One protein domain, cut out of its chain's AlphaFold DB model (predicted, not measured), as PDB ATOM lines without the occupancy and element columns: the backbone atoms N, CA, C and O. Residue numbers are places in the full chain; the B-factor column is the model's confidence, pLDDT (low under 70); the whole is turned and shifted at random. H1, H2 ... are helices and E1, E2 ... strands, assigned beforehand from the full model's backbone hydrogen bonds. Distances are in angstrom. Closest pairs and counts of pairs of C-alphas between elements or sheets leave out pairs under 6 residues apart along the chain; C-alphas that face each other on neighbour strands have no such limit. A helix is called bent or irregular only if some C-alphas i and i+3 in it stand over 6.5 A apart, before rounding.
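Overview. This is residues 500 to 647 of the 648 residues of an uncharacterized protein of Apis cerana (UniProt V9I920). The long helix H1 makes one side of a loose, flat frame, with a two-stranded ribbon, E1 and E5, running alongside its residues 565 to 584. E4 turns off from that ribbon into a three-stranded sheet away from H1; the small hairpin E6 and E7 sits next to E4, and at the far end of H1 come the short helix H2 and then H3, whose residues 637 to 645 stick out with the tail to 647. The printed part has 148 residues, with three named helices and seven named strands in the order E1 E2 E3 E4 E5 H1 H2 E6 E7 H3, of mixed class. The sheets are antiparallel: E3 - E2 - E4, E1 - E5 and E6 - E7. The whole is loose, with a radius of gyration of the C-alphas of 20.8 A and spans of 75 by 44 by 21 A.

Arrangement. E1, residues 500 to 505, is the antiparallel neighbour of E5, residues 553 to 559, at 159 degrees; N 502 and O 556 are 2.8 A apart, within hydrogen-bond range. E2, residues 513 to 518, and E3, residues 521 to 525, form a hairpin, with N 523 and O 516 at 2.9 A. E4, residues 547 to 551, is antiparallel to E2, with N 549 and O 515 at 2.8 A; this sheet is only just strongly twisted, its C-alphas up to 4.4 A off the best plane. E4 runs on into E5 across one residue, at 73 degrees. H1, residues 565 to 592, comes closest to E1 at the C-alphas of Thr 504 and Cys 576, 5.6 A apart, and is not on the sheet E3 E2 E4. H1, with residues 590 to 592 alone, and H2, residues 597 to 601, touch only at the corner; their closest C-alphas, of Trp 591 and Arg 598, are 5.8 A apart. E6, residues 610 to 612, and E7, residues 619 to 621, form a hairpin, with N 611 and O 620 at 2.8 A. The closest C-alphas of E4 and E6, of Val 550 and Leu 612, are 7.0 A apart. H3, residues 630 to 645, touches H2 with residues 630 to 631 alone; the closest C-alphas, of Leu 600 and Leu 630, are 5.3 A apart. H1 and H3 are apart. In H2 and H3 every O i to N i+4 pair is within hydrogen-bond range; in H1, 22 of 24 are.

Along the chain. E1 begins at C-alpha 500, (16.647, 30.803, 28.462), and spans 16.5 A; E5 spans 19.2 A. H1 runs 36.2 A from C-alpha 565 at (26.722, 31.084, 26.917); it is irregular, but only just, with C-alphas 586 and 589 6.7 A apart. H3, 22.2 A long, ends at C-alpha 645, (-28.946, 72.891, 31.858).

Size, cuts and confidence. The two C-alphas farthest apart, of Pro 563 and Thr 647, are 76.9 A apart. The printed part has no cut. The link from E3 to E4, residues 526 to 546, is long. The mean pLDDT of the printed part is 85.0; residues 520, 535, 537 to 543 and 645 to 647 are under 70.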
ATOM      1  N   PHE A 500      17.091  29.445  28.169       93.25
ATOM      2  CA  PHE A 500      16.647  30.803  28.462       93.25
ATOM      3  C   PHE A 500      15.815  31.322  27.294       93.25
ATOM      4  O   PHE A 500      16.167  31.098  26.137       93.25
ATOM      5  N   GLN A 501      14.718  32.004  27.605       94.50
ATOM      6  CA  GLN A 501      13.820  32.612  26.629       94.50
ATOM      7  C   GLN A 501      13.899  34.134  26.768       94.50
ATOM      8  O   GLN A 501      13.766  34.659  27.874       94.50
ATOM      9  N   TRP A 502      14.130  34.826  25.656       95.25
ATOM     10  CA  TRP A 502      14.277  36.279  25.587       95.25
ATOM     11  C   TRP A 502      13.184  36.855  24.676       95.25
ATOM     12  O   TRP A 502      13.400  36.960  23.466       95.25
ATOM     13  N   PRO A 503      11.991  37.163  25.216       94.38
ATOM     14  CA  PRO A 503      10.894  37.726  24.435       94.38
ATOM     15  C   PRO A 503      11.138  39.203  24.094       94.38
ATOM     16  O   PRO A 503      11.380  40.033  24.976       94.38
ATOM     17  N   THR A 504      11.047  39.553  22.815       93.62
ATOM     18  CA  THR A 504      11.103  40.938  22.328       93.62
ATOM     19  C   THR A 504       9.783  41.348  21.689       93.62
ATOM     20  O   THR A 504       9.242  40.636  20.846       93.62
ATOM     21  N   GLN A 505       9.259  42.512  22.076       91.56
ATOM     22  CA  GLN A 505       8.010  43.040  21.522       91.56
ATOM     23  C   GLN A 505       8.164  43.407  20.042       91.56
ATOM     24  O   GLN A 505       9.137  44.058  19.642       91.56
ATOM     25  N   ILE A 506       7.164  43.058  19.234       91.31
ATOM     26  CA  ILE A 506       7.042  43.520  17.851       91.31
ATOM     27  C   ILE A 506       6.356  44.891  17.863       91.31
ATOM     28  O   ILE A 506       5.183  45.012  18.220       91.31
ATOM     29  N   TRP A 507       7.083  45.934  17.455       88.88
ATOM     30  CA  TRP A 507       6.654  47.325  17.651       88.88
ATOM     31  C   TRP A 507       5.408  47.716  16.852       88.88
ATOM     32  O   TRP A 507       4.561  48.454  17.350       88.88
ATOM     33  N   PHE A 508       5.290  47.234  15.611       86.69
ATOM     34  CA  PHE A 508       4.178  47.578  14.729       86.69
ATOM     35  C   PHE A 508       3.168  46.431  14.644       86.69
ATOM     36  O   PHE A 508       3.558  45.326  14.266       86.69
ATOM     37  N   PRO A 509       1.864  46.688  14.869       85.62
ATOM     38  CA  PRO A 509       0.835  45.654  14.761       85.62
ATOM     39  C   PRO A 509       0.710  44.995  13.387       85.62
ATOM     40  O   PRO A 509       0.277  43.854  13.284       85.62
ATOM     41  N   LYS A 510       1.136  45.693  12.327       86.06
ATOM     42  CA  LYS A 510       1.228  45.133  10.971       86.06
ATOM     43  C   LYS A 510       2.214  43.971  10.872       86.06
ATOM     44  O   LYS A 510       2.078  43.164   9.968       86.06
ATOM     45  N   ASN A 511       3.178  43.872  11.782       88.56
ATOM     46  CA  ASN A 511       4.219  42.847  11.749       88.56
ATOM     47  C   ASN A 511       3.975  41.732  12.776       88.56
ATOM     48  O   ASN A 511       4.844  40.882  12.949       88.56
ATOM     49  N   TRP A 512       2.847  41.745  13.495       90.94
ATOM     50  CA  TRP A 512       2.503  40.645  14.400       90.94
ATOM     51  C   TRP A 512       2.367  39.339  13.619       90.94
ATOM     52  O   TRP A 512       1.989  39.343  12.457       90.94
ATOM     53  N   ILE A 513       2.690  38.205  14.227       89.38
ATOM     54  CA  ILE A 513       2.642  36.927  13.509       89.38
ATOM     55  C   ILE A 513       1.302  36.270  13.825       89.38
ATOM     56  O   ILE A 513       0.996  36.008  14.987       89.38
ATOM     57  N   ILE A 514       0.487  36.028  12.796       90.12
ATOM     58  CA  ILE A 514      -0.808  35.354  12.934       90.12
ATOM     59  C   ILE A 514      -0.654  33.914  12.463       90.12
ATOM     60  O   ILE A 514      -0.322  33.668  11.302       90.12
ATOM     61  N   ARG A 515      -0.904  32.960  13.359       88.94
ATOM     62  CA  ARG A 515      -0.896  31.528  13.052       88.94
ATOM     63  C   ARG A 515      -2.315  31.002  12.954       88.94
ATOM     64  O   ARG A 515      -3.128  31.241  13.846       88.94
ATOM     65  N   ARG A 516      -2.591  30.246  11.899       87.62
ATOM     66  CA  ARG A 516      -3.801  29.444  11.745       87.62
ATOM     67  C   ARG A 516      -3.460  27.994  12.036       87.62
ATOM     68  O   ARG A 516      -2.645  27.412  11.329       87.62
ATOM     69  N   ASN A 517      -4.121  27.423  13.034       83.38
ATOM     70  CA  ASN A 517      -4.018  26.011  13.372       83.38
ATOM     71  C   ASN A 517      -5.292  25.292  12.921       83.38
ATOM     72  O   ASN A 517      -6.393  25.639  13.351       83.38
ATOM     73  N   PHE A 518      -5.149  24.294  12.054       80.94
ATOM     74  CA  PHE A 518      -6.258  23.484  11.560       80.94
ATOM     75  C   PHE A 518      -5.797  22.044  11.334       80.94
ATOM     76  O   PHE A 518      -4.797  21.821  10.663       80.94
ATOM     77  N   GLN A 519      -6.507  21.068  11.909       71.94
ATOM     78  CA  GLN A 519      -6.217  19.632  11.741       71.94
ATOM     79  C   GLN A 519      -4.739  19.248  11.992       71.94
ATOM     80  O   GLN A 519      -4.171  18.414  11.293       71.94
ATOM     81  N   GLY A 520      -4.098  19.874  12.984       68.75
ATOM     82  CA  GLY A 520      -2.692  19.621  13.325       68.75
ATOM     83  C   GLY A 520      -1.663  20.292  12.404       68.75
ATOM     84  O   GLY A 520      -0.468  20.192  12.670       68.75
ATOM     85  N   GLN A 521      -2.098  21.008  11.363       77.06
ATOM     86  CA  GLN A 521      -1.244  21.880  10.557       77.06
ATOM     87  C   GLN A 521      -1.293  23.313  11.095       77.06
ATOM     88  O   GLN A 521      -2.355  23.808  11.479       77.06
ATOM     89  N   SER A 522      -0.135  23.974  11.133       82.19
ATOM     90  CA  SER A 522       0.003  25.367  11.563       82.19
ATOM     91  C   SER A 522       0.643  26.193  10.453       82.19
ATOM     92  O   SER A 522       1.780  25.917  10.067       82.19
ATOM     93  N   GLU A 523      -0.057  27.218   9.975       88.56
ATOM     94  CA  GLU A 523       0.382  28.085   8.876       88.56
ATOM     95  C   GLU A 523       0.414  29.554   9.313       88.56
ATOM     96  O   GLU A 523      -0.395  29.983  10.139       88.56
ATOM     97  N   ILE A 524       1.348  30.335   8.764       87.94
ATOM     98  CA  ILE A 524       1.446  31.781   9.017       87.94
ATOM     99  C   ILE A 524       0.637  32.519   7.949       87.94
ATOM    100  O   ILE A 524       0.905  32.373   6.758       87.94
ATOM    101  N   ILE A 525      -0.336  33.324   8.375       87.88
ATOM    102  CA  ILE A 525      -1.223  34.098   7.493       87.88
ATOM    103  C   ILE A 525      -0.820  35.577   7.518       87.88
ATOM    104  O   ILE A 525      -0.383  36.068   8.564       87.88
ATOM    105  N   PRO A 526      -0.965  36.313   6.398       86.50
ATOM    106  CA  PRO A 526      -0.743  37.753   6.378       86.50
ATOM    107  C   PRO A 526      -1.621  38.498   7.391       86.50
ATOM    108  O   PRO A 526      -2.823  38.266   7.523       86.50
ATOM    109  N   THR A 527      -1.011  39.458   8.074       87.25
ATOM    110  CA  THR A 527      -1.658  40.384   9.004       87.25
ATOM    111  C   THR A 527      -2.562  41.373   8.287       87.25
ATOM    112  O   THR A 527      -2.104  42.297   7.614       87.25
ATOM    113  N   VAL A 528      -3.869  41.242   8.501       86.62
ATOM    114  CA  VAL A 528      -4.859  42.195   7.989       86.62
ATOM    115  C   VAL A 528      -5.478  42.965   9.151       86.62
ATOM    116  O   VAL A 528      -6.035  42.374  10.079       86.62
ATOM    117  N   LEU A 529      -5.375  44.296   9.092       85.12
ATOM    118  CA  LEU A 529      -5.990  45.224  10.042       85.12
ATOM    119  C   LEU A 529      -7.352  45.674   9.506       85.12
ATOM    120  O   LEU A 529      -7.434  46.176   8.386       85.12
ATOM    121  N   SER A 530      -8.402  45.536  10.312       84.69
ATOM    122  CA  SER A 530      -9.735  46.059  10.015       84.69
ATOM    123  C   SER A 530     -10.153  47.109  11.041       84.69
ATOM    124  O   SER A 530      -9.927  46.949  12.239       84.69
ATOM    125  N   ASN A 531     -10.813  48.171  10.577       78.50
ATOM    126  CA  ASN A 531     -11.373  49.212  11.442       78.50
ATOM    127  C   ASN A 531     -12.755  48.830  12.004       78.50
ATOM    128  O   ASN A 531     -13.247  49.488  12.921       78.50
ATOM    129  N   THR A 532     -13.397  47.782  11.474       78.69
ATOM    130  CA  THR A 532     -14.723  47.338  11.924       78.69
ATOM    131  C   THR A 532     -14.594  46.338  13.076       78.69
ATOM    132  O   THR A 532     -13.987  45.279  12.885       78.69
ATOM    133  N   PRO A 533     -15.165  46.612  14.261       71.81
ATOM    134  CA  PRO A 533     -15.065  45.701  15.394       71.81
ATOM    135  C   PRO A 533     -15.945  44.459  15.197       71.81
ATOM    136  O   PRO A 533     -17.093  44.573  14.768       71.81
ATOM    137  N   THR A 534     -15.438  43.282  15.578       73.94
ATOM    138  CA  THR A 534     -16.192  42.012  15.542       73.94
ATOM    139  C   THR A 534     -16.405  41.455  16.949       73.94
ATOM    140  O   THR A 534     -15.563  41.648  17.819       73.94
ATOM    141  N   SER A 535     -17.528  40.777  17.196       66.06
ATOM    142  CA  SER A 535     -17.866  40.201  18.511       66.06
ATOM    143  C   SER A 535     -17.327  38.781  18.737       66.06
ATOM    144  O   SER A 535     -17.464  38.249  19.835       66.06
ATOM    145  N   ILE A 536     -16.721  38.153  17.720       72.12
ATOM    146  CA  ILE A 536     -16.286  36.747  17.759       72.12
ATOM    147  C   ILE A 536     -14.779  36.695  18.012       72.12
ATOM    148  O   ILE A 536     -13.958  36.632  17.095       72.12
ATOM    149  N   THR A 537     -14.435  36.787  19.291       64.31
ATOM    150  CA  THR A 537     -13.054  36.896  19.792       64.31
ATOM    151  C   THR A 537     -12.604  35.634  20.519       64.31
ATOM    152  O   THR A 537     -11.409  35.353  20.618       64.31
ATOM    153  N   THR A 538     -13.564  34.842  20.994       67.81
ATOM    154  CA  THR A 538     -13.332  33.554  21.636       67.81
ATOM    155  C   THR A 538     -13.283  32.438  20.592       67.81
ATOM    156  O   THR A 538     -14.088  32.437  19.653       67.81
ATOM    157  N   PRO A 539     -12.339  31.488  20.720       63.44
ATOM    158  CA  PRO A 539     -12.309  30.325  19.848       63.44
ATOM    159  C   PRO A 539     -13.600  29.534  20.061       63.44
ATOM    160  O   PRO A 539     -13.988  29.248  21.196       63.44
ATOM    161  N   ARG A 540     -14.296  29.221  18.969       65.31
ATOM    162  CA  ARG A 540     -15.470  28.347  19.021       65.31
ATOM    163  C   ARG A 540     -14.987  26.928  19.305       65.31
ATOM    164  O   ARG A 540     -14.001  26.495  18.725       65.31
ATOM    165  N   ALA A 541     -15.703  26.201  20.158       57.59
ATOM    166  CA  ALA A 541     -15.413  24.800  20.477       57.59
ATOM    167  C   ALA A 541     -15.763  23.827  19.327       57.59
ATOM    168  O   ALA A 541     -15.921  22.633  19.553       57.59
ATOM    169  N   ASP A 542     -15.954  24.339  18.108       64.94
ATOM    170  CA  ASP A 542     -16.326  23.540  16.949       64.94
ATOM    171  C   ASP A 542     -15.049  22.993  16.284       64.94
ATOM    172  O   ASP A 542     -14.259  23.779  15.752       64.94
ATOM    173  N   PRO A 543     -14.827  21.665  16.286       64.00
ATOM    174  CA  PRO A 543     -13.613  21.045  15.747       64.00
ATOM    175  C   PRO A 543     -13.483  21.181  14.222       64.00
ATOM    176  O   PRO A 543     -12.439  20.850  13.658       64.00
ATOM    177  N   SER A 544     -14.531  21.649  13.536       72.38
ATOM    178  CA  SER A 544     -14.524  21.899  12.093       72.38
ATOM    179  C   SER A 544     -13.923  23.254  11.696       72.38
ATOM    180  O   SER A 544     -13.718  23.500  10.507       72.38
ATOM    181  N   GLN A 545     -13.612  24.131  12.661       75.81
ATOM    182  CA  GLN A 545     -13.136  25.492  12.398       75.81
ATOM    183  C   GLN A 545     -11.658  25.672  12.788       75.81
ATOM    184  O   GLN A 545     -11.195  25.099  13.774       75.81
ATOM    185  N   PRO A 546     -10.881  26.455  12.016       80.75
ATOM    186  CA  PRO A 546      -9.500  26.768  12.363       80.75
ATOM    187  C   PRO A 546      -9.412  27.678  13.592       80.75
ATOM    188  O   PRO A 546     -10.209  28.599  13.751       80.75
ATOM    189  N   VAL A 547      -8.391  27.464  14.421       83.12
ATOM    190  CA  VAL A 547      -8.073  28.332  15.563       83.12
ATOM    191  C   VAL A 547      -6.975  29.304  15.155       83.12
ATOM    192  O   VAL A 547      -5.923  28.887  14.665       83.12
ATOM    193  N   PHE A 548      -7.192  30.598  15.382       85.50
ATOM    194  CA  PHE A 548      -6.202  31.630  15.088       85.50
ATOM    195  C   PHE A 548      -5.488  32.080  16.366       85.50
ATOM    196  O   PHE A 548      -6.115  32.310  17.403       85.50
ATOM    197  N   LEU A 549      -4.168  32.231  16.288       86.12
ATOM    198  CA  LEU A 549      -3.303  32.697  17.369       86.12
ATOM    199  C   LEU A 549      -2.493  33.905  16.897       86.12
ATOM    200  O   LEU A 549      -2.050  33.947  15.753       86.12
ATOM    201  N   VAL A 550      -2.283  34.876  17.785       87.56
ATOM    202  CA  VAL A 550      -1.452  36.059  17.522       87.56
ATOM    203  C   VAL A 550      -0.238  36.038  18.433       87.56
ATOM    204  O   VAL A 550      -0.372  36.001  19.655       87.56
ATOM    205  N   GLU A 551       0.939  36.135  17.830       88.88
ATOM    206  CA  GLU A 551       2.212  36.344  18.509       88.88
ATOM    207  C   GLU A 551       2.582  37.832  18.391       88.88
ATOM    208  O   GLU A 551       2.852  38.346  17.303       88.88
ATOM    209  N   ARG A 552       2.559  38.542  19.527       89.56
ATOM    210  CA  ARG A 552       2.971  39.959  19.629       89.56
ATOM    211  C   ARG A 552       4.466  40.105  19.942       89.56
ATOM    212  O   ARG A 552       5.008  41.206  19.884       89.56
ATOM    213  N   GLU A 553       5.127  38.993  20.260       92.38
ATOM    214  CA  GLU A 553       6.508  38.926  20.727       92.38
ATOM    215  C   GLU A 553       7.286  37.867  19.942       92.38
ATOM    216  O   GLU A 553       6.750  36.809  19.614       92.38
ATOM    217  N   ILE A 554       8.564  38.137  19.676       90.88
ATOM    218  CA  ILE A 554       9.506  37.165  19.122       90.88
ATOM    219  C   ILE A 554      10.316  36.598  20.283       90.88
ATOM    220  O   ILE A 554      10.985  37.335  21.004       90.88
ATOM    221  N   VAL A 555      10.278  35.280  20.473       91.62
ATOM    222  CA  VAL A 555      11.021  34.616  21.551       91.62
ATOM    223  C   VAL A 555      12.324  34.050  21.001       91.62
ATOM    224  O   VAL A 555      12.323  33.059  20.275       91.62
ATOM    225  N   HIS A 556      13.455  34.652  21.372       91.56
ATOM    226  CA  HIS A 556      14.766  34.074  21.083       91.56
ATOM    227  C   HIS A 556      15.184  33.113  22.203       91.56
ATOM    228  O   HIS A 556      15.135  33.468  23.380       91.56
ATOM    229  N   THR A 557      15.617  31.901  21.854       92.38
ATOM    230  CA  THR A 557      16.009  30.882  22.837       92.38
ATOM    231  C   THR A 557      17.511  30.642  22.825       92.38
ATOM    232  O   THR A 557      18.062  30.213  21.811       92.38
ATOM    233  N   THR A 558      18.170  30.830  23.965       93.00
ATOM    234  CA  THR A 558      19.584  30.472  24.154       93.00
ATOM    235  C   THR A 558      19.709  29.324  25.153       93.00
ATOM    236  O   THR A 558      18.827  29.085  25.978       93.00
ATOM    237  N   THR A 559      20.800  28.561  25.085       92.94
ATOM    238  CA  THR A 559      21.001  27.380  25.942       92.94
ATOM    239  C   THR A 559      22.422  27.324  26.484       92.94
ATOM    240  O   THR A 559      23.343  27.891  25.900       92.94
ATOM    241  N   THR A 560      22.631  26.581  27.573       91.19
ATOM    242  CA  THR A 560      23.965  26.341  28.162       91.19
ATOM    243  C   THR A 560      24.831  25.357  27.366       91.19
ATOM    244  O   THR A 560      25.830  24.863  27.887       91.19
ATOM    245  N   ARG A 561      24.442  25.016  26.130       89.69
ATOM    246  CA  ARG A 561      25.125  24.025  25.284       89.69
ATOM    247  C   ARG A 561      26.467  24.521  24.749       89.69
ATOM    248  O   ARG A 561      27.369  23.714  24.553       89.69
ATOM    249  N   TRP A 562      26.577  25.815  24.477       87.88
ATOM    250  CA  TRP A 562      27.736  26.407  23.817       87.88
ATOM    251  C   TRP A 562      28.667  27.083  24.830       87.88
ATOM    252  O   TRP A 562      28.186  27.569  25.858       87.88
ATOM    253  N   PRO A 563      29.988  27.123  24.580       89.62
ATOM    254  CA  PRO A 563      30.885  27.962  25.370       89.62
ATOM    255  C   PRO A 563      30.479  29.435  25.215       89.62
ATOM    256  O   PRO A 563      29.805  29.791  24.249       89.62
ATOM    257  N   MET A 564      30.858  30.302  26.156       91.62
ATOM    258  CA  MET A 564      30.454  31.720  26.156       91.62
ATOM    259  C   MET A 564      28.947  31.950  26.303       91.62
ATOM    260  O   MET A 564      28.480  33.079  26.149       91.62
ATOM    261  N   TRP A 565      28.169  30.936  26.711       91.06
ATOM    262  CA  TRP A 565      26.722  31.084  26.917       91.06
ATOM    263  C   TRP A 565      26.373  32.190  27.922       91.06
ATOM    264  O   TRP A 565      25.322  32.814  27.798       91.06
ATOM    265  N   ARG A 566      27.248  32.476  28.898       91.06
ATOM    266  CA  ARG A 566      27.059  33.576  29.860       91.06
ATOM    267  C   ARG A 566      27.077  34.943  29.172       91.06
ATOM    268  O   ARG A 566      26.195  35.755  29.438       91.06
ATOM    269  N   TRP A 567      28.024  35.164  28.261       92.50
ATOM    270  CA  TRP A 567      28.118  36.391  27.467       92.50
ATOM    271  C   TRP A 567      26.988  36.497  26.455       92.50
ATOM    272  O   TRP A 567      26.356  37.542  26.361       92.50
ATOM    273  N   ILE A 568      26.668  35.400  25.767       92.50
ATOM    274  CA  ILE A 568      25.535  35.352  24.835       92.50
ATOM    275  C   ILE A 568      24.236  35.701  25.571       92.50
ATOM    276  O   ILE A 568      23.460  36.520  25.095       92.50
ATOM    277  N   ASN A 569      24.021  35.149  26.767       93.31
ATOM    278  CA  ASN A 569      22.862  35.475  27.593       93.31
ATOM    279  C   ASN A 569      22.881  36.910  28.110       93.31
ATOM    280  O   ASN A 569      21.824  37.524  28.207       93.31
ATOM    281  N   TYR A 570      24.053  37.435  28.470       93.00
ATOM    282  CA  TYR A 570      24.188  38.827  28.877       93.00
ATOM    283  C   TYR A 570      23.778  39.758  27.733       93.00
ATOM    284  O   TYR A 570      22.911  40.600  27.935       93.00
ATOM    285  N   VAL A 571      24.306  39.535  26.526       94.44
ATOM    286  CA  VAL A 571      23.966  40.305  25.321       94.44
ATOM    287  C   VAL A 571      22.495  40.133  24.939       94.44
ATOM    288  O   VAL A 571      21.813  41.113  24.661       94.44
ATOM    289  N   ALA A 572      21.963  38.911  24.969       94.38
ATOM    290  CA  ALA A 572      20.555  38.662  24.664       94.38
ATOM    291  C   ALA A 572      19.620  39.332  25.685       94.38
ATOM    292  O   ALA A 572      18.587  39.886  25.311       94.38
ATOM    293  N   ARG A 573      19.995  39.335  26.972       95.19
ATOM    294  CA  ARG A 573      19.254  40.026  28.030       95.19
ATOM    295  C   ARG A 573      19.308  41.536  27.855       95.19
ATOM    296  O   ARG A 573      18.256  42.165  27.930       95.19
ATOM    297  N   THR A 574      20.493  42.110  27.644       95.69
ATOM    298  CA  THR A 574      20.629  43.557  27.443       95.69
ATOM    299  C   THR A 574      19.849  43.986  26.213       95.69
ATOM    300  O   THR A 574      19.070  44.920  26.322       95.69
ATOM    301  N   TRP A 575      19.944  43.249  25.103       95.06
ATOM    302  CA  TRP A 575      19.152  43.484  23.897       95.06
ATOM    303  C   TRP A 575      17.643  43.417  24.153       95.06
ATOM    304  O   TRP A 575      16.906  44.328  23.792       95.06
ATOM    305  N   CYS A 576      17.166  42.354  24.802       95.56
ATOM    306  CA  CYS A 576      15.749  42.183  25.117       95.56
ATOM    307  C   CYS A 576      15.219  43.340  25.975       95.56
ATOM    308  O   CYS A 576      14.175  43.919  25.677       95.56
ATOM    309  N   TRP A 577      15.961  43.712  27.019       95.06
ATOM    310  CA  TRP A 577      15.569  44.781  27.930       95.06
ATOM    311  C   TRP A 577      15.631  46.151  27.272       95.06
ATOM    312  O   TRP A 577      14.691  46.924  27.434       95.06
ATOM    313  N   THR A 578      16.681  46.456  26.507       95.50
ATOM    314  CA  THR A 578      16.778  47.736  25.795       95.50
ATOM    315  C   THR A 578      15.690  47.849  24.739       95.50
ATOM    316  O   THR A 578      15.031  48.881  24.671       95.50
ATOM    317  N   TRP A 579      15.424  46.792  23.969       94.38
ATOM    318  CA  TRP A 579      14.384  46.789  22.939       94.38
ATOM    319  C   TRP A 579      12.980  46.964  23.520       94.38
ATOM    320  O   TRP A 579      12.191  47.768  23.021       94.38
ATOM    321  N   ASN A 580      12.678  46.267  24.619       94.12
ATOM    322  CA  ASN A 580      11.393  46.392  25.302       94.12
ATOM    323  C   ASN A 580      11.259  47.738  26.035       94.12
ATOM    324  O   ASN A 580      10.176  48.321  26.038       94.12
ATOM    325  N   ALA A 581      12.342  48.276  26.605       94.62
ATOM    326  CA  ALA A 581      12.348  49.611  27.203       94.62
ATOM    327  C   ALA A 581      12.163  50.708  26.143       94.62
ATOM    328  O   ALA A 581      11.376  51.627  26.357       94.62
ATOM    329  N   MET A 582      12.816  50.587  24.984       94.38
ATOM    330  CA  MET A 582      12.603  51.476  23.838       94.38
ATOM    331  C   MET A 582      11.163  51.399  23.332       94.38
ATOM    332  O   MET A 582      10.567  52.432  23.049       94.38
ATOM    333  N   PHE A 583      10.562  50.207  23.277       92.31
ATOM    334  CA  PHE A 583       9.144  50.069  22.946       92.31
ATOM    335  C   PHE A 583       8.243  50.757  23.982       92.31
ATOM    336  O   PHE A 583       7.341  51.512  23.618       92.31
ATOM    337  N   LEU A 584       8.500  50.541  25.274       91.12
ATOM    338  CA  LEU A 584       7.716  51.136  26.351       91.12
ATOM    339  C   LEU A 584       7.796  52.670  26.316       91.12
ATOM    340  O   LEU A 584       6.768  53.341  26.269       91.12
ATOM    341  N   LEU A 585       9.011  53.221  26.313       91.44
ATOM    342  CA  LEU A 585       9.258  54.661  26.402       91.44
ATOM    343  C   LEU A 585       9.053  55.389  25.069       91.44
ATOM    344  O   LEU A 585       8.679  56.555  25.072       91.44
ATOM    345  N   GLY A 586       9.287  54.722  23.939       88.69
ATOM    346  CA  GLY A 586       9.204  55.312  22.602       88.69
ATOM    347  C   GLY A 586       7.859  55.115  21.903       88.69
ATOM    348  O   GLY A 586       7.477  55.945  21.081       88.69
ATOM    349  N   VAL A 587       7.115  54.051  22.226       87.12
ATOM    350  CA  VAL A 587       5.832  53.730  21.577       87.12
ATOM    351  C   VAL A 587       4.689  53.708  22.589       87.12
ATOM    352  O   VAL A 587       3.761  54.508  22.477       87.12
ATOM    353  N   ALA A 588       4.746  52.840  23.599       86.56
ATOM    354  CA  ALA A 588       3.603  52.604  24.478       86.56
ATOM    355  C   ALA A 588       3.218  53.848  25.303       86.56
ATOM    356  O   ALA A 588       2.059  54.260  25.296       86.56
ATOM    357  N   VAL A 589       4.183  54.489  25.968       87.62
ATOM    358  CA  VAL A 589       3.949  55.693  26.781       87.62
ATOM    359  C   VAL A 589       3.548  56.905  25.921       87.62
ATOM    360  O   VAL A 589       2.475  57.459  26.157       87.62
ATOM    361  N   PRO A 590       4.313  57.327  24.900       88.19
ATOM    362  CA  PRO A 590       4.005  58.559  24.173       88.19
ATOM    363  C   PRO A 590       2.816  58.449  23.213       88.19
ATOM    364  O   PRO A 590       2.248  59.488  22.874       88.19
ATOM    365  N   TRP A 591       2.407  57.241  22.791       85.19
ATOM    366  CA  TRP A 591       1.346  57.055  21.785       85.19
ATOM    367  C   TRP A 591       0.133  56.239  22.244       85.19
ATOM    368  O   TRP A 591      -0.951  56.450  21.699       85.19
ATOM    369  N   CYS A 592       0.284  55.332  23.213       83.06
ATOM    370  CA  CYS A 592      -0.785  54.416  23.636       83.06
ATOM    371  C   CYS A 592      -1.266  54.642  25.082       83.06
ATOM    372  O   CYS A 592      -2.256  54.041  25.488       83.06
ATOM    373  N   SER A 593      -0.591  55.497  25.857       85.19
ATOM    374  CA  SER A 593      -0.931  55.811  27.252       85.19
ATOM    375  C   SER A 593      -2.044  56.866  27.378       85.19
ATOM    376  O   SER A 593      -2.204  57.697  26.480       85.19
ATOM    377  N   PRO A 594      -2.750  56.948  28.521       80.00
ATOM    378  CA  PRO A 594      -3.653  58.060  28.834       80.00
ATOM    379  C   PRO A 594      -2.984  59.446  28.871       80.00
ATOM    380  O   PRO A 594      -3.671  60.451  28.733       80.00
ATOM    381  N   VAL A 595      -1.659  59.503  29.050       81.25
ATOM    382  CA  VAL A 595      -0.853  60.746  29.040       81.25
ATOM    383  C   VAL A 595      -0.102  60.912  27.705       81.25
ATOM    384  O   VAL A 595       0.854  61.670  27.592       81.25
ATOM    385  N   SER A 596      -0.501  60.165  26.673       85.94
ATOM    386  CA  SER A 596       0.120  60.226  25.348       85.94
ATOM    387  C   SER A 596      -0.147  61.555  24.638       85.94
ATOM    388  O   SER A 596      -1.150  62.230  24.875       85.94
ATOM    389  N   ILE A 597       0.704  61.879  23.663       84.62
ATOM    390  CA  ILE A 597       0.503  63.029  22.770       84.62
ATOM    391  C   ILE A 597      -0.825  62.877  22.009       84.62
ATOM    392  O   ILE A 597      -1.566  63.846  21.841       84.62
ATOM    393  N   ARG A 598      -1.181  61.641  21.619       82.88
ATOM    394  CA  ARG A 598      -2.491  61.330  21.022       82.88
ATOM    395  C   ARG A 598      -3.639  61.628  21.980       82.88
ATOM    396  O   ARG A 598      -4.606  62.248  21.560       82.88
ATOM    397  N   ALA A 599      -3.537  61.239  23.249       84.69
ATOM    398  CA  ALA A 599      -4.581  61.508  24.235       84.69
ATOM    399  C   ALA A 599      -4.796  63.008  24.495       84.69
ATOM    400  O   ALA A 599      -5.925  63.417  24.766       84.69
ATOM    401  N   LEU A 600      -3.742  63.820  24.396       83.88
ATOM    402  CA  LEU A 600      -3.815  65.263  24.624       83.88
ATOM    403  C   LEU A 600      -4.337  66.040  23.409       83.88
ATOM    404  O   LEU A 600      -5.123  66.966  23.589       83.88
ATOM    405  N   LEU A 601      -3.919  65.669  22.191       82.50
ATOM    406  CA  LEU A 601      -4.161  66.474  20.985       82.50
ATOM    407  C   LEU A 601      -5.287  65.957  20.073       82.50
ATOM    408  O   LEU A 601      -5.834  66.745  19.303       82.50
ATOM    409  N   LEU A 602      -5.658  64.667  20.110       84.44
ATOM    410  CA  LEU A 602      -6.760  64.187  19.261       84.44
ATOM    411  C   LEU A 602      -8.127  64.642  19.790       84.44
ATOM    412  O   LEU A 602      -8.449  64.506  20.970       84.44
ATOM    413  N   VAL A 603      -9.000  65.059  18.872       81.12
ATOM    414  CA  VAL A 603     -10.398  65.403  19.185       81.12
ATOM    415  C   VAL A 603     -11.249  64.154  19.455       81.12
ATOM    416  O   VAL A 603     -12.136  64.181  20.306       81.12
ATOM    417  N   GLN A 604     -10.973  63.051  18.755       83.81
ATOM    418  CA  GLN A 604     -11.733  61.801  18.851       83.81
ATOM    419  C   GLN A 604     -11.040  60.769  19.759       83.81
ATOM    420  O   GLN A 604      -9.809  60.722  19.782       83.81
ATOM    421  N   PRO A 605     -11.800  59.919  20.482       83.94
ATOM    422  CA  PRO A 605     -11.238  58.822  21.270       83.94
ATOM    423  C   PRO A 605     -10.496  57.819  20.377       83.94
ATOM    424  O   PRO A 605     -10.913  57.569  19.247       83.94
ATOM    425  N   PHE A 606      -9.432  57.203  20.894       85.81
ATOM    426  CA  PHE A 606      -8.626  56.218  20.160       85.81
ATOM    427  C   PHE A 606      -8.574  54.869  20.890       85.81
ATOM    428  O   PHE A 606      -8.803  54.791  22.094       85.81
ATOM    429  N   THR A 607      -8.269  53.794  20.164       85.38
ATOM    430  CA  THR A 607      -8.150  52.425  20.697       85.38
ATOM    431  C   THR A 607      -6.717  51.915  20.489       85.38
ATOM    432  O   THR A 607      -6.349  51.640  19.345       85.38
ATOM    433  N   PRO A 608      -5.884  51.826  21.544       81.75
ATOM    434  CA  PRO A 608      -4.493  51.392  21.438       81.75
ATOM    435  C   PRO A 608      -4.341  49.878  21.249       81.75
ATOM    436  O   PRO A 608      -3.381  49.449  20.609       81.75
ATOM    437  N   ASP A 609      -5.268  49.067  21.772       85.19
ATOM    438  CA  ASP A 609      -5.189  47.611  21.660       85.19
ATOM    439  C   ASP A 609      -6.022  47.060  20.503       85.19
ATOM    440  O   ASP A 609      -7.117  47.536  20.185       85.19
ATOM    441  N   LEU A 610      -5.500  45.989  19.911       86.81
ATOM    442  CA  LEU A 610      -6.141  45.218  18.854       86.81
ATOM    443  C   LEU A 610      -6.431  43.806  19.371       86.81
ATOM    444  O   LEU A 610      -5.612  43.210  20.073       86.81
ATOM    445  N   GLU A 611      -7.587  43.273  19.003       85.75
ATOM    446  CA  GLU A 611      -8.025  41.905  19.263       85.75
ATOM    447  C   GLU A 611      -8.050  41.096  17.962       85.75
ATOM    448  O   GLU A 611      -8.234  41.636  16.869       85.75
ATOM    449  N   LEU A 612      -7.851  39.783  18.081       87.19
ATOM    450  CA  LEU A 612      -7.888  38.845  16.962       87.19
ATOM    451  C   LEU A 612      -9.308  38.331  16.731       87.19
ATOM    452  O   LEU A 612      -9.954  37.846  17.660       87.19
ATOM    453  N   SER A 613      -9.771  38.375  15.485       85.12
ATOM    454  CA  SER A 613     -11.014  37.720  15.083       85.12
ATOM    455  C   SER A 613     -10.772  36.237  14.831       85.12
ATOM    456  O   SER A 613      -9.941  35.874  13.999       85.12
ATOM    457  N   GLN A 614     -11.538  35.375  15.502       84.00
ATOM    458  CA  GLN A 614     -11.446  33.919  15.326       84.00
ATOM    459  C   GLN A 614     -12.158  33.414  14.060       84.00
ATOM    460  O   GLN A 614     -12.080  32.234  13.749       84.00
ATOM    461  N   LEU A 615     -12.845  34.288  13.313       79.62
ATOM    462  CA  LEU A 615     -13.471  33.922  12.038       79.62
ATOM    463  C   LEU A 615     -12.458  33.885  10.891       79.62
ATOM    464  O   LEU A 615     -12.359  32.898  10.172       79.62
ATOM    465  N   ASN A 616     -11.710  34.979  10.734       80.81
ATOM    466  CA  ASN A 616     -10.894  35.227   9.544       80.81
ATOM    467  C   ASN A 616      -9.416  35.493   9.880       80.81
ATOM    468  O   ASN A 616      -8.630  35.774   8.980       80.81
ATOM    469  N   GLY A 617      -9.038  35.486  11.164       81.94
ATOM    470  CA  GLY A 617      -7.685  35.834  11.606       81.94
ATOM    471  C   GLY A 617      -7.339  37.323  11.473       81.94
ATOM    472  O   GLY A 617      -6.174  37.689  11.575       81.94
ATOM    473  N   THR A 618      -8.318  38.202  11.241       87.19
ATOM    474  CA  THR A 618      -8.099  39.652  11.103       87.19
ATOM    475  C   THR A 618      -8.004  40.340  12.463       87.19
ATOM    476  O   THR A 618      -8.757  40.004  13.380       87.19
ATOM    477  N   LEU A 619      -7.149  41.353  12.581       87.50
ATOM    478  CA  LEU A 619      -7.006  42.172  13.787       87.50
ATOM    479  C   LEU A 619      -7.971  43.365  13.746       87.50
ATOM    480  O   LEU A 619      -8.003  44.090  12.753       87.50
ATOM    481  N   PHE A 620      -8.727  43.596  14.819       87.88
ATOM    482  CA  PHE A 620      -9.683  44.706  14.933       87.88
ATOM    483  C   PHE A 620      -9.500  45.473  16.257       87.88
ATOM    484  O   PHE A 620      -8.976  44.916  17.222       87.88
ATOM    485  N   PRO A 621      -9.907  46.751  16.347       86.19
ATOM    486  CA  PRO A 621      -9.754  47.546  17.565       86.19
ATOM    487  C   PRO A 621     -10.599  47.009  18.723       86.19
ATOM    488  O   PRO A 621     -11.816  46.824  18.610       86.19
ATOM    489  N   ARG A 622      -9.951  46.816  19.874       84.50
ATOM    490  CA  ARG A 622     -10.582  46.335  21.104       84.50
ATOM    491  C   ARG A 622     -11.456  47.426  21.712       84.50
ATOM    492  O   ARG A 622     -10.933  48.404  22.251       84.50
ATOM    493  N   LYS A 623     -12.781  47.237  21.705       80.81
ATOM    494  CA  LYS A 623     -13.737  48.219  22.258       80.81
ATOM    495  C   LYS A 623     -13.460  48.552  23.728       80.81
ATOM    496  O   LYS A 623     -13.547  49.711  24.110       80.81
ATOM    497  N   SER A 624     -13.063  47.568  24.538       81.06
ATOM    498  CA  SER A 624     -12.746  47.797  25.956       81.06
ATOM    499  C   SER A 624     -11.461  48.596  26.193       81.06
ATOM    500  O   SER A 624     -11.235  49.050  27.307       81.06
ATOM    501  N   SER A 625     -10.615  48.765  25.173       83.81
ATOM    502  CA  SER A 625      -9.394  49.572  25.258       83.81
ATOM    503  C   SER A 625      -9.607  51.030  24.857       83.81
ATOM    504  O   SER A 625      -8.654  51.800  24.845       83.81
ATOM    505  N   GLN A 626     -10.833  51.425  24.498       84.62
ATOM    506  CA  GLN A 626     -11.111  52.773  24.024       84.62
ATOM    507  C   GLN A 626     -10.731  53.818  25.080       84.62
ATOM    508  O   GLN A 626     -11.306  53.875  26.166       84.62
ATOM    509  N   MET A 627      -9.767  54.667  24.735       84.88
ATOM    510  CA  MET A 627      -9.291  55.745  25.587       84.88
ATOM    511  C   MET A 627      -9.920  57.074  25.154       84.88
ATOM    512  O   MET A 627      -9.767  57.485  23.997       84.88
ATOM    513  N   PRO A 628     -10.627  57.774  26.059       83.69
ATOM    514  CA  PRO A 628     -11.101  59.122  25.788       83.69
ATOM    515  C   PRO A 628      -9.930  60.115  25.825       83.69
ATOM    516  O   PRO A 628      -9.143  60.124  26.771       83.69
ATOM    517  N   THR A 629      -9.838  60.973  24.813       88.12
ATOM    518  CA  THR A 629      -8.883  62.090  24.754       88.12
ATOM    519  C   THR A 629      -9.333  63.270  25.615       88.12
ATOM    520  O   THR A 629     -10.516  63.371  25.950       88.12
ATOM    521  N   LEU A 630      -8.423  64.193  25.937       85.00
ATOM    522  CA  LEU A 630      -8.723  65.410  26.701       85.00
ATOM    523  C   LEU A 630      -9.850  66.214  26.041       85.00
ATOM    524  O   LEU A 630     -10.845  66.527  26.695       85.00
ATOM    525  N   CYS A 631      -9.757  66.457  24.731       83.56
ATOM    526  CA  CYS A 631     -10.806  67.133  23.968       83.56
ATOM    527  C   CYS A 631     -12.133  66.363  23.998       83.56
ATOM    528  O   CYS A 631     -13.178  66.965  24.235       83.56
ATOM    529  N   SER A 632     -12.118  65.035  23.830       85.44
ATOM    530  CA  SER A 632     -13.351  64.238  23.887       85.44
ATOM    531  C   SER A 632     -14.002  64.267  25.276       85.44
ATOM    532  O   SER A 632     -15.227  64.322  25.370       85.44
ATOM    533  N   ARG A 633     -13.199  64.300  26.351       84.69
ATOM    534  CA  ARG A 633     -13.683  64.451  27.729       84.69
ATOM    535  C   ARG A 633     -14.279  65.830  27.956       84.69
ATOM    536  O   ARG A 633     -15.363  65.902  28.518       84.69
ATOM    537  N   LEU A 634     -13.625  66.895  27.491       86.62
ATOM    538  CA  LEU A 634     -14.157  68.258  27.584       86.62
ATOM    539  C   LEU A 634     -15.468  68.406  26.805       86.62
ATOM    540  O   LEU A 634     -16.414  68.983  27.325       86.62
ATOM    541  N   ILE A 635     -15.569  67.825  25.606       85.69
ATOM    542  CA  ILE A 635     -16.805  67.830  24.808       85.69
ATOM    543  C   ILE A 635     -17.901  67.001  25.487       85.69
ATOM    544  O   ILE A 635     -19.054  67.424  25.526       85.69
ATOM    545  N   ALA A 636     -17.577  65.824  26.027       84.94
ATOM    546  CA  ALA A 636     -18.537  65.001  26.760       84.94
ATOM    547  C   ALA A 636     -19.033  65.710  28.029       84.94
ATOM    548  O   ALA A 636     -20.226  65.681  28.322       84.94
ATOM    549  N   LEU A 637     -18.132  66.390  28.739       88.38
ATOM    550  CA  LEU A 637     -18.442  67.195  29.914       88.38
ATOM    551  C   LEU A 637     -19.312  68.397  29.529       88.38
ATOM    552  O   LEU A 637     -20.342  68.608  30.160       88.38
ATOM    553  N   TRP A 638     -18.985  69.110  28.448       88.00
ATOM    554  CA  TRP A 638     -19.802  70.198  27.903       88.00
ATOM    555  C   TRP A 638     -21.206  69.727  27.512       88.00
ATOM    556  O   TRP A 638     -22.192  70.341  27.902       88.00
ATOM    557  N   ARG A 639     -21.319  68.594  26.808       85.88
ATOM    558  CA  ARG A 639     -22.613  67.978  26.462       85.88
ATOM    559  C   ARG A 639     -23.400  67.563  27.698       85.88
ATOM    560  O   ARG A 639     -24.617  67.678  27.703       85.88
ATOM    561  N   HIS A 640     -22.728  67.077  28.737       86.44
ATOM    562  CA  HIS A 640     -23.374  66.710  29.991       86.44
ATOM    563  C   HIS A 640     -23.832  67.942  30.788       86.44
ATOM    564  O   HIS A 640     -24.911  67.904  31.369       86.44
ATOM    565  N   ILE A 641     -23.058  69.035  30.785       86.69
ATOM    566  CA  ILE A 641     -23.471  70.324  31.360       86.69
ATOM    567  C   ILE A 641     -24.667  70.880  30.586       86.69
ATOM    568  O   ILE A 641     -25.688  71.135  31.203       86.69
ATOM    569  N   SER A 642     -24.584  70.977  29.256       82.25
ATOM    570  CA  SER A 642     -25.682  71.446  28.398       82.25
ATOM    571  C   SER A 642     -26.949  70.613  28.594       82.25
ATOM    572  O   SER A 642     -28.003  71.173  28.856       82.25
ATOM    573  N   LYS A 643     -26.841  69.280  28.600       84.56
ATOM    574  CA  LYS A 643     -27.990  68.399  28.841       84.56
ATOM    575  C   LYS A 643     -28.574  68.546  30.249       84.56
ATOM    576  O   LYS A 643     -29.768  68.343  30.413       84.56
ATOM    577  N   LYS A 644     -27.754  68.867  31.258       75.06
ATOM    578  CA  LYS A 644     -28.238  69.180  32.610       75.06
ATOM    579  C   LYS A 644     -28.903  70.554  32.673       75.06
ATOM    580  O   LYS A 644     -29.916  70.675  33.351       75.06
ATOM    581  N   SER A 645     -28.366  71.550  31.971       69.31
ATOM    582  CA  SER A 645     -28.946  72.891  31.858       69.31
ATOM    583  C   SER A 645     -30.281  72.902  31.111       69.31
ATOM    584  O   SER A 645     -31.130  73.691  31.483       69.31
ATOM    585  N   ASP A 646     -30.494  72.005  30.143       65.12
ATOM    586  CA  ASP A 646     -31.779  71.845  29.434       65.12
ATOM    587  C   ASP A 646     -32.837  71.061  30.246       65.12
ATOM    588  O   ASP A 646     -33.996  70.977  29.846       65.12
ATOM    589  N   THR A 647     -32.443  70.428  31.359       57.47
ATOM    590  CA  THR A 647     -33.348  69.696  32.273       57.47
ATOM    591  C   THR A 647     -33.729  70.480  33.536       57.47
ATOM    592  O   THR A 647     -34.471  69.948  34.362       57.47
TER     593      THR A 647